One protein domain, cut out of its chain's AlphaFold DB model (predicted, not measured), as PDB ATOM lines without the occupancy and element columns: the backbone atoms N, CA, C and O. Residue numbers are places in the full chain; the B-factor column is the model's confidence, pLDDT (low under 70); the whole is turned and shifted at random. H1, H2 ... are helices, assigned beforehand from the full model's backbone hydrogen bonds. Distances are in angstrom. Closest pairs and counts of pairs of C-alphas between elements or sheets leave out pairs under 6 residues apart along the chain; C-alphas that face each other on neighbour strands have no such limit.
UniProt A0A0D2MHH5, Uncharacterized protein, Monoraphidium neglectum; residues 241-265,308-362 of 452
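This is residues 241 to 265 and 308 to 362 of the 452 residues of an uncharacterized protein of Monoraphidium neglectum (UniProt A0A0D2MHH5). Two helices, kinked H2 and H5, run side by side, and H6 packs across both. H3 packs across H2, H4 across H6, and little H1 lies at one end of the long axis. The printed part has 80 residues with six named helices, H1 to H6, all helix, compact with a radius of gyration of the C-alphas of 11.8 A, spanning 37 by 24 by 23 A.

H1, residues 241 to 245, is close to but not clearly touching H2, residues 248 to 265. Residues 255 to 263 of H2 touch H3, residues 308 to 316, about perpendicular at 84 degrees; the closest C-alphas, Ala 259 and Leu 310, are 5.1 A apart. H4, residues 319 to 328, touches H6, residues 352 to 361, closest at C-alphas Gly 324 and Leu 360, 4.5 A. H5, residues 333 to 346, touches H2 at a shallow tilt of 22 degrees, the same way, closest at C-alphas Pro 333 and Arg 254, 5.1 A. H6 touches H2 with a steep tilt of 48 degrees, closest at C-alphas Leu 353 and Ala 262, 4.2 A. Every O i to N i+4 pair is within hydrogen-bond range in H3, H4, H5 and H6, 12 of 14 in H2, and 0 of 1 in H1, where 2 of 2 O i to N i+3 pairs are.

H1 begins at C-alpha 241 (142.648, 176.321, 207.521). H2 is 26.1 A long and H5 20.2 A. H6 ends at C-alpha 361 (146.627, 183.138, 224.269).

Residues 266 to 307 are not printed, and C-alphas 265 and 308 are 15.7 A apart. Residue 265 has pLDDT under 70.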
ATOM      1  N   PRO A 241     142.359 176.640 208.926       94.75
ATOM      2  CA  PRO A 241     142.648 176.321 207.521       94.75
ATOM      3  C   PRO A 241     142.425 177.487 206.552       94.75
ATOM      4  O   PRO A 241     143.026 177.536 205.483       94.75
ATOM      5  N   LEU A 242     141.588 178.457 206.943       95.19
ATOM      6  CA  LEU A 242     141.349 179.689 206.186       95.19
ATOM      7  C   LEU A 242     142.618 180.536 206.003       95.19
ATOM      8  O   LEU A 242     142.661 181.366 205.098       95.19
ATOM      9  N   VAL A 243     143.671 180.309 206.796       95.69
ATOM     10  CA  VAL A 243     144.982 180.944 206.590       95.69
ATOM     11  C   VAL A 243     145.541 180.626 205.197       95.69
ATOM     12  O   VAL A 243     146.161 181.492 204.583       95.69
ATOM     13  N   LEU A 244     145.255 179.439 204.643       94.75
ATOM     14  CA  LEU A 244     145.672 179.039 203.288       94.75
ATOM     15  C   LEU A 244     144.864 179.706 202.163       94.75
ATOM     16  O   LEU A 244     145.190 179.553 200.980       94.75
ATOM     17  N   GLU A 245     143.783 180.401 202.509       94.25
ATOM     18  CA  GLU A 245     142.979 181.189 201.574       94.25
ATOM     19  C   GLU A 245     143.397 182.664 201.558       94.25
ATOM     20  O   GLU A 245     143.065 183.385 200.615       94.25
ATOM     21  N   LEU A 246     144.156 183.119 202.562       95.25
ATOM     22  CA  LEU A 246     144.701 184.471 202.582       95.25
ATOM     23  C   LEU A 246     145.764 184.631 201.494       95.25
ATOM     24  O   LEU A 246     146.588 183.748 201.252       95.25
ATOM     25  N   SER A 247     145.784 185.799 200.851       96.25
ATOM     26  CA  SER A 247     146.879 186.115 199.940       96.25
ATOM     27  C   SER A 247     148.192 186.257 200.727       96.25
ATOM     28  O   SER A 247     148.174 186.774 201.851       96.25
ATOM     29  N   PRO A 248     149.347 185.878 200.146       96.19
ATOM     30  CA  PRO A 248     150.658 186.038 200.782       96.19
ATOM     31  C   PRO A 248     150.907 187.456 201.322       96.19
ATOM     32  O   PRO A 248     151.453 187.635 202.406       96.19
ATOM     33  N   LEU A 249     150.439 188.481 200.603       94.56
ATOM     34  CA  LEU A 249     150.574 189.880 201.006       94.56
ATOM     35  C   LEU A 249     149.721 190.223 202.240       94.56
ATOM     36  O   LEU A 249     150.187 190.920 203.144       94.56
ATOM     37  N   VAL A 250     148.487 189.715 202.312       95.88
ATOM     38  CA  VAL A 250     147.608 189.922 203.474       95.88
ATOM     39  C   VAL A 250     148.162 189.190 204.693       95.88
ATOM     40  O   VAL A 250     148.237 189.782 205.768       95.88
ATOM     41  N   LEU A 251     148.613 187.947 204.516       96.50
ATOM     42  CA  LEU A 251     149.242 187.165 205.576       96.50
ATOM     43  C   LEU A 251     150.473 187.887 206.143       96.50
ATOM     44  O   LEU A 251     150.542 188.127 207.349       96.50
ATOM     45  N   ARG A 252     151.388 188.322 205.266       95.44
ATOM     46  CA  ARG A 252     152.595 189.062 205.652       95.44
ATOM     47  C   ARG A 252     152.263 190.357 206.384       95.44
ATOM     48  O   ARG A 252     152.805 190.598 207.453       95.44
ATOM     49  N   SER A 253     151.367 191.184 205.844       94.31
ATOM     50  CA  SER A 253     151.030 192.475 206.466       94.31
ATOM     51  C   SER A 253     150.450 192.323 207.876       94.31
ATOM     52  O   SER A 253     150.818 193.084 208.764       94.31
ATOM     53  N   ARG A 254     149.594 191.320 208.116       96.12
ATOM     54  CA  ARG A 254     149.019 191.051 209.446       96.12
ATOM     55  C   ARG A 254     150.057 190.504 210.423       96.12
ATOM     56  O   ARG A 254     150.095 190.940 211.568       96.12
ATOM     57  N   ALA A 255     150.913 189.593 209.963       95.31
ATOM     58  CA  ALA A 255     151.978 189.026 210.782       95.31
ATOM     59  C   ALA A 255     153.035 190.079 211.163       95.31
ATOM     60  O   ALA A 255     153.489 190.117 212.305       95.31
ATOM     61  N   MET A 256     153.357 190.991 210.238       94.06
ATOM     62  CA  MET A 256     154.280 192.101 210.485       94.06
ATOM     63  C   MET A 256     153.791 193.042 211.588       94.06
ATOM     64  O   MET A 256     154.606 193.459 212.396       94.06
ATOM     65  N   VAL A 257     152.484 193.321 211.695       94.56
ATOM     66  CA  VAL A 257     151.952 194.149 212.799       94.56
ATOM     67  C   VAL A 257     152.266 193.533 214.166       94.56
ATOM     68  O   VAL A 257     152.608 194.252 215.101       94.56
ATOM     69  N   LEU A 258     152.169 192.206 214.288       95.06
ATOM     70  CA  LEU A 258     152.475 191.501 215.534       95.06
ATOM     71  C   LEU A 258     153.984 191.467 215.809       95.06
ATOM     72  O   LEU A 258     154.393 191.686 216.945       95.06
ATOM     73  N   ALA A 259     154.805 191.249 214.778       94.56
ATOM     74  CA  ALA A 259     156.263 191.268 214.900       94.56
ATOM     75  C   ALA A 259     156.792 192.663 215.274       94.56
ATOM     76  O   ALA A 259     157.584 192.800 216.202       94.56
ATOM     77  N   GLU A 260     156.300 193.717 214.623       93.25
ATOM     78  CA  GLU A 260     156.636 195.102 214.968       93.25
ATOM     79  C   GLU A 260     156.202 195.426 216.401       93.25
ATOM     80  O   GLU A 260     156.962 196.009 217.168       93.25
ATOM     81  N   ALA A 261     155.016 194.982 216.820       92.56
ATOM     82  CA  ALA A 261     154.572 195.181 218.193       92.56
ATOM     83  C   ALA A 261     155.387 194.387 219.231       92.56
ATOM     84  O   ALA A 261     155.476 194.813 220.381       92.56
ATOM     85  N   ALA A 262     155.985 193.258 218.855       93.69
ATOM     86  CA  ALA A 262     156.837 192.483 219.748       93.69
ATOM     87  C   ALA A 262     158.221 193.126 219.952       93.69
ATOM     88  O   ALA A 262     158.782 192.992 221.039       93.69
ATOM     89  N   PHE A 263     158.754 193.830 218.940       91.44
ATOM     90  CA  PHE A 263     160.171 194.223 218.909       91.44
ATOM     91  C   PHE A 263     160.463 195.718 218.668       91.44
ATOM     92  O   PHE A 263     161.595 196.137 218.883       91.44
ATOM     93  N   CYS A 264     159.507 196.557 218.246       81.75
ATOM     94  CA  CYS A 264     159.805 197.955 217.878       81.75
ATOM     95  C   CYS A 264     159.779 198.978 219.029       81.75
ATOM     96  O   CYS A 264     160.286 200.082 218.837       81.75
ATOM     97  N   ASP A 265     159.263 198.654 220.220       67.94
ATOM     98  CA  ASP A 265     159.261 199.616 221.345       67.94
ATOM     99  C   ASP A 265     160.676 199.879 221.906       67.94
ATOM    100  O   ASP A 265     160.893 200.890 222.566       67.94
ATOM    101  N   HIS A 308     163.659 189.863 209.760       87.69
ATOM    102  CA  HIS A 308     164.058 188.935 210.820       87.69
ATOM    103  C   HIS A 308     163.096 188.889 212.012       87.69
ATOM    104  O   HIS A 308     162.892 187.818 212.580       87.69
ATOM    105  N   ALA A 309     162.439 190.009 212.332       90.25
ATOM    106  CA  ALA A 309     161.513 190.106 213.458       90.25
ATOM    107  C   ALA A 309     160.362 189.088 213.373       90.25
ATOM    108  O   ALA A 309     159.938 188.531 214.383       90.25
ATOM    109  N   LEU A 310     159.851 188.811 212.169       93.12
ATOM    110  CA  LEU A 310     158.756 187.856 212.010       93.12
ATOM    111  C   LEU A 310     159.221 186.412 212.223       93.12
ATOM    112  O   LEU A 310     158.538 185.637 212.894       93.12
ATOM    113  N   ARG A 311     160.389 186.057 211.683       91.38
ATOM    114  CA  ARG A 311     160.981 184.733 211.892       91.38
ATOM    115  C   ARG A 311     161.311 184.505 213.368       91.38
ATOM    116  O   ARG A 311     161.021 183.428 213.882       91.38
ATOM    117  N   GLU A 312     161.870 185.507 214.041       92.31
ATOM    118  CA  GLU A 312     162.154 185.466 215.481       92.31
ATOM    119  C   GLU A 312     160.877 185.315 216.308       92.31
ATOM    120  O   GLU A 312     160.840 184.473 217.205       92.31
ATOM    121  N   LEU A 313     159.812 186.058 215.969       94.75
ATOM    122  CA  LEU A 313     158.515 185.900 216.624       94.75
ATOM    123  C   LEU A 313     158.031 184.455 216.501       94.75
ATOM    124  O   LEU A 313     157.775 183.825 217.517       94.75
ATOM    125  N   LEU A 314     157.948 183.920 215.279       94.38
ATOM    126  CA  LEU A 314     157.428 182.572 215.025       94.38
ATOM    127  C   LEU A 314     158.260 181.473 215.691       94.38
ATOM    128  O   LEU A 314     157.689 180.494 216.159       94.38
ATOM    129  N   ALA A 315     159.583 181.634 215.753       92.06
ATOM    130  CA  ALA A 315     160.464 180.704 216.459       92.06
ATOM    131  C   ALA A 315     160.285 180.759 217.986       92.06
ATOM    132  O   ALA A 315     160.580 179.783 218.672       92.06
ATOM    133  N   ALA A 316     159.811 181.889 218.514       93.94
ATOM    134  CA  ALA A 316     159.557 182.076 219.934       93.94
ATOM    135  C   ALA A 316     158.149 181.637 220.368       93.94
ATOM    136  O   ALA A 316     157.899 181.618 221.575       93.94
ATOM    137  N   LEU A 317     157.229 181.337 219.443       95.25
ATOM    138  CA  LEU A 317     155.863 180.939 219.794       95.25
ATOM    139  C   LEU A 317     155.774 179.451 220.136       95.25
ATOM    140  O   LEU A 317     156.352 178.609 219.448       95.25
ATOM    141  N   ASP A 318     155.007 179.131 221.175       94.81
ATOM    142  CA  ASP A 318     154.598 177.754 221.459       94.81
ATOM    143  C   ASP A 318     153.384 177.320 220.605       94.81
ATOM    144  O   ASP A 318     152.846 178.085 219.800       94.81
ATOM    145  N   GLY A 319     152.958 176.060 220.746       91.06
ATOM    146  CA  GLY A 319     151.845 175.508 219.965       91.06
ATOM    147  C   GLY A 319     150.517 176.243 220.177       91.06
ATOM    148  O   GLY A 319     149.820 176.529 219.203       91.06
ATOM    149  N   ASP A 320     150.197 176.608 221.420       93.06
ATOM    150  CA  ASP A 320     148.957 177.315 221.761       93.06
ATOM    151  C   ASP A 320     148.970 178.754 221.226       93.06
ATOM    152  O   ASP A 320     147.965 179.257 220.714       93.06
ATOM    153  N   GLU A 321     150.123 179.421 221.299       95.94
ATOM    154  CA  GLU A 321     150.340 180.750 220.736       95.94
ATOM    155  C   GLU A 321     150.262 180.741 219.203       95.94
ATOM    156  O   GLU A 321     149.727 181.688 218.620       95.94
ATOM    157  N   LEU A 322     150.731 179.677 218.539       94.88
ATOM    158  CA  LEU A 322     150.552 179.495 217.096       94.88
ATOM    159  C   LEU A 322     149.075 179.300 216.730       94.88
ATOM    160  O   LEU A 322     148.613 179.905 215.759       94.88
ATOM    161  N   GLU A 323     148.306 178.526 217.503       92.44
ATOM    162  CA  GLU A 323     146.859 178.421 217.267       92.44
ATOM    163  C   GLU A 323     146.180 179.794 217.391       92.44
ATOM    164  O   GLU A 323     145.430 180.214 216.501       92.44
ATOM    165  N   GLY A 324     146.515 180.533 218.450       94.00
ATOM    166  CA  GLY A 324     146.048 181.899 218.662       94.00
ATOM    167  C   GLY A 324     146.438 182.846 217.531       94.00
ATOM    168  O   GLY A 324     145.623 183.651 217.070       94.00
ATOM    169  N   LEU A 325     147.667 182.726 217.023       95.31
ATOM    170  CA  LEU A 325     148.154 183.501 215.886       95.31
ATOM    171  C   LEU A 325     147.298 183.249 214.648       95.31
ATOM    172  O   LEU A 325     146.917 184.211 213.980       95.31
ATOM    173  N   ALA A 326     146.938 181.999 214.366       94.19
ATOM    174  CA  ALA A 326     146.095 181.657 213.225       94.19
ATOM    175  C   ALA A 326     144.730 182.374 213.276       94.19
ATOM    176  O   ALA A 326     144.264 182.898 212.260       94.19
ATOM    177  N   ASP A 327     144.125 182.485 214.461       93.62
ATOM    178  CA  ASP A 327     142.881 183.238 214.660       93.62
ATOM    179  C   ASP A 327     143.086 184.755 214.518       93.62
ATOM    180  O   ASP A 327     142.288 185.443 213.869       93.62
ATOM    181  N   ARG A 328     144.172 185.303 215.078       94.94
ATOM    182  CA  ARG A 328     144.484 186.743 214.986       94.94
ATOM    183  C   ARG A 328     144.824 187.177 213.567       94.94
ATOM    184  O   ARG A 328     144.424 188.266 213.156       94.94
ATOM    185  N   LEU A 329     145.459 186.314 212.782       94.88
ATOM    186  CA  LEU A 329     145.734 186.555 211.367       94.88
ATOM    187  C   LEU A 329     144.466 186.658 210.518       94.88
ATOM    188  O   LEU A 329     144.561 187.106 209.380       94.88
ATOM    189  N   MET A 330     143.282 186.309 211.029       94.81
ATOM    190  CA  MET A 330     142.014 186.553 210.333       94.81
ATOM    191  C   MET A 330     141.489 187.984 210.521       94.81
ATOM    192  O   MET A 330     140.654 188.430 209.729       94.81
ATOM    193  N   LEU A 331     141.991 188.720 211.516       92.75
ATOM    194  CA  LEU A 331     141.590 190.097 211.799       92.75
ATOM    195  C   LEU A 331     142.252 191.093 210.841       92.75
ATOM    196  O   LEU A 331     143.318 190.850 210.277       92.75
ATOM    197  N   ALA A 332     141.618 192.252 210.656       92.75
ATOM    198  CA  ALA A 332     142.229 193.342 209.909       92.75
ATOM    199  C   ALA A 332     143.470 193.882 210.658       92.75
ATOM    200  O   ALA A 332     143.429 193.979 211.888       92.75
ATOM    201  N   PRO A 333     144.539 194.305 209.949       92.94
ATOM    202  CA  PRO A 333     145.751 194.847 210.574       92.94
ATOM    203  C   PRO A 333     145.474 195.975 211.581       92.94
ATOM    204  O   PRO A 333     146.027 195.985 212.676       92.94
ATOM    205  N   HIS A 334     144.557 196.890 211.246       92.69
ATOM    206  CA  HIS A 334     144.181 197.998 212.126       92.69
ATOM    207  C   HIS A 334     143.534 197.520 213.436       92.69
ATOM    208  O   HIS A 334     143.830 198.054 214.500       92.69
ATOM    209  N   SER A 335     142.699 196.477 213.379       93.31
ATOM    210  CA  SER A 335     142.098 195.891 214.579       93.31
ATOM    211  C   SER A 335     143.162 195.289 215.495       93.31
ATOM    212  O   SER A 335     143.115 195.534 216.693       93.31
ATOM    213  N   LEU A 336     144.147 194.569 214.944       93.44
ATOM    214  CA  LEU A 336     145.265 194.032 215.733       93.44
ATOM    215  C   LEU A 336     146.056 195.146 216.419       93.44
ATOM    216  O   LEU A 336     146.350 195.048 217.608       93.44
ATOM    217  N   HIS A 337     146.345 196.227 215.692       94.50
ATOM    218  CA  HIS A 337     147.059 197.372 216.245       94.50
ATOM    219  C   HIS A 337     146.304 198.017 217.416       94.50
ATOM    220  O   HIS A 337     146.891 198.240 218.472       94.50
ATOM    221  N   LEU A 338     144.994 198.249 217.267       93.25
ATOM    222  CA  LEU A 338     144.158 198.790 218.345       93.25
ATOM    223  C   LEU A 338     144.150 197.885 219.582       93.25
ATOM    224  O   LEU A 338     144.223 198.385 220.701       93.25
ATOM    225  N   TRP A 339     144.094 196.562 219.405       93.44
ATOM    226  CA  TRP A 339     144.123 195.630 220.536       93.44
ATOM    227  C   TRP A 339     145.460 195.667 221.264       93.44
ATOM    228  O   TRP A 339     145.489 195.686 222.489       93.44
ATOM    229  N   LEU A 340     146.564 195.693 220.518       94.81
ATOM    230  CA  LEU A 340     147.898 195.795 221.098       94.81
ATOM    231  C   LEU A 340     148.057 197.102 221.879       94.81
ATOM    232  O   LEU A 340     148.553 197.076 223.002       94.81
ATOM    233  N   GLN A 341     147.580 198.225 221.336       93.88
ATOM    234  CA  GLN A 341     147.575 199.507 222.045       93.88
ATOM    235  C   GLN A 341     146.735 199.458 223.327       93.88
ATOM    236  O   GLN A 341     147.192 199.911 224.374       93.88
ATOM    237  N   GLN A 342     145.531 198.882 223.262       93.62
ATOM    238  CA  GLN A 342     144.670 198.723 224.435       93.62
ATOM    239  C   GLN A 342     145.344 197.860 225.504       93.62
ATOM    240  O   GLN A 342     145.434 198.288 226.649       93.62
ATOM    241  N   LEU A 343     145.874 196.688 225.140       94.06
ATOM    242  CA  LEU A 343     146.551 195.799 226.087       94.06
ATOM    243  C   LEU A 343     147.793 196.448 226.705       94.06
ATOM    244  O   LEU A 343     147.981 196.333 227.911       94.06
ATOM    245  N   ARG A 344     148.593 197.185 225.924       94.00
ATOM    246  CA  ARG A 344     149.731 197.961 226.450       94.00
ATOM    247  C   ARG A 344     149.287 199.025 227.455       94.00
ATOM    248  O   ARG A 344     149.934 199.197 228.479       94.00
ATOM    249  N   GLY A 345     148.173 199.708 227.186       93.12
ATOM    250  CA  GLY A 345     147.605 200.688 228.113       93.12
ATOM    251  C   GLY A 345     147.101 200.066 229.419       93.12
ATOM    252  O   GLY A 345     147.203 200.687 230.473       93.12
ATOM    253  N   LEU A 346     146.582 198.835 229.367       92.38
ATOM    254  CA  LEU A 346     146.124 198.105 230.555       92.38
ATOM    255  C   LEU A 346     147.271 197.487 231.359       92.38
ATOM    256  O   LEU A 346     147.160 197.370 232.578       92.38
ATOM    257  N   LEU A 347     148.336 197.068 230.672       93.69
ATOM    258  CA  LEU A 347     149.431 196.264 231.215       93.69
ATOM    259  C   LEU A 347     150.793 196.909 230.911       93.69
ATOM    260  O   LEU A 347     151.628 196.290 230.249       93.69
ATOM    261  N   PRO A 348     151.055 198.135 231.399       92.62
ATOM    262  CA  PRO A 348     152.282 198.864 231.073       92.62
ATOM    263  C   PRO A 348     153.555 198.188 231.605       92.62
ATOM    264  O   PRO A 348     154.639 198.444 231.099       92.62
ATOM    265  N   ALA A 349     153.433 197.326 232.620       92.75
ATOM    266  CA  ALA A 349     154.556 196.579 233.183       92.75
ATOM    267  C   ALA A 349     154.989 195.383 232.315       92.75
ATOM    268  O   ALA A 349     156.084 194.855 232.502       92.75
ATOM    269  N   LEU A 350     154.139 194.929 231.387       94.25
ATOM    270  CA  LEU A 350     154.417 193.742 230.590       94.25
ATOM    271  C   LEU A 350     155.312 194.114 229.396       94.25
ATOM    272  O   LEU A 350     154.989 195.055 228.667       94.25
ATOM    273  N   PRO A 351     156.408 193.375 229.133       94.44
ATOM    274  CA  PRO A 351     157.252 193.654 227.978       94.44
ATOM    275  C   PRO A 351     156.459 193.501 226.665       94.44
ATOM    276  O   PRO A 351     155.516 192.703 226.614       94.44
ATOM    277  N   PRO A 352     156.853 194.178 225.569       94.88
ATOM    278  CA  PRO A 352     156.095 194.179 224.312       94.88
ATOM    279  C   PRO A 352     155.821 192.775 223.751       94.88
ATOM    280  O   PRO A 352     154.684 192.457 223.396       94.88
ATOM    281  N   LEU A 353     156.825 191.889 223.759       95.50
ATOM    282  CA  LEU A 353     156.653 190.477 223.390       95.50
ATOM    283  C   LEU A 353     155.669 189.748 224.321       95.50
ATOM    284  O   LEU A 353     154.877 188.926 223.864       95.50
ATOM    285  N   GLY A 354     155.678 190.071 225.617       96.06
ATOM    286  CA  GLY A 354     154.721 189.544 226.589       96.06
ATOM    287  C   GLY A 354     153.282 189.946 226.262       96.06
ATOM    288  O   GLY A 354     152.388 189.106 226.338       96.06
ATOM    289  N   VAL A 355     153.059 191.186 225.814       95.88
ATOM    290  CA  VAL A 355     151.736 191.658 225.366       95.88
ATOM    291  C   VAL A 355     151.265 190.901 224.126       95.88
ATOM    292  O   VAL A 355     150.099 190.509 224.053       95.88
ATOM    293  N   VAL A 356     152.158 190.656 223.162       96.56
ATOM    294  CA  VAL A 356     151.827 189.856 221.971       96.56
ATOM    295  C   VAL A 356     151.468 188.426 222.375       96.56
ATOM    296  O   VAL A 356     150.403 187.948 221.997       96.56
ATOM    297  N   ARG A 357     152.278 187.764 223.205       97.00
ATOM    298  CA  ARG A 357     151.981 186.407 223.702       97.00
ATOM    299  C   ARG A 357     150.652 186.331 224.450       97.00
ATOM    300  O   ARG A 357     149.857 185.426 224.203       97.00
ATOM    301  N   LEU A 358     150.367 187.319 225.300       96.38
ATOM    302  CA  LEU A 358     149.072 187.442 225.961       96.38
ATOM    303  C   LEU A 358     147.936 187.527 224.930       96.38
ATOM    304  O   LEU A 358     146.986 186.751 225.000       96.38
ATOM    305  N   LEU A 359     148.046 188.414 223.933       96.38
ATOM    306  CA  LEU A 359     147.050 188.560 222.865       96.38
ATOM    307  C   LEU A 359     146.776 187.247 222.115       96.38
ATOM    308  O   LEU A 359     145.621 186.971 221.759       96.38
ATOM    309  N   LEU A 360     147.825 186.464 221.858       96.31
ATOM    310  CA  LEU A 360     147.726 185.179 221.174       96.31
ATOM    311  C   LEU A 360     147.022 184.129 222.043       96.31
ATOM    312  O   LEU A 360     146.173 183.405 221.537       96.31
ATOM    313  N   ARG A 361     147.275 184.097 223.355       96.38
ATOM    314  CA  ARG A 361     146.627 183.138 224.269       96.38
ATOM    315  C   ARG A 361     145.196 183.506 224.670       96.38
ATOM    316  O   ARG A 361     144.438 182.640 225.109       96.38
ATOM    317  N   LEU A 362     144.797 184.771 224.537       95.00
ATOM    318  CA  LEU A 362     143.451 185.216 224.904       95.00
ATOM    319  C   LEU A 362     142.376 184.552 224.031       95.00
ATOM    320  O   LEU A 362     142.315 184.778 222.824       95.00
TER     321      LEU A 362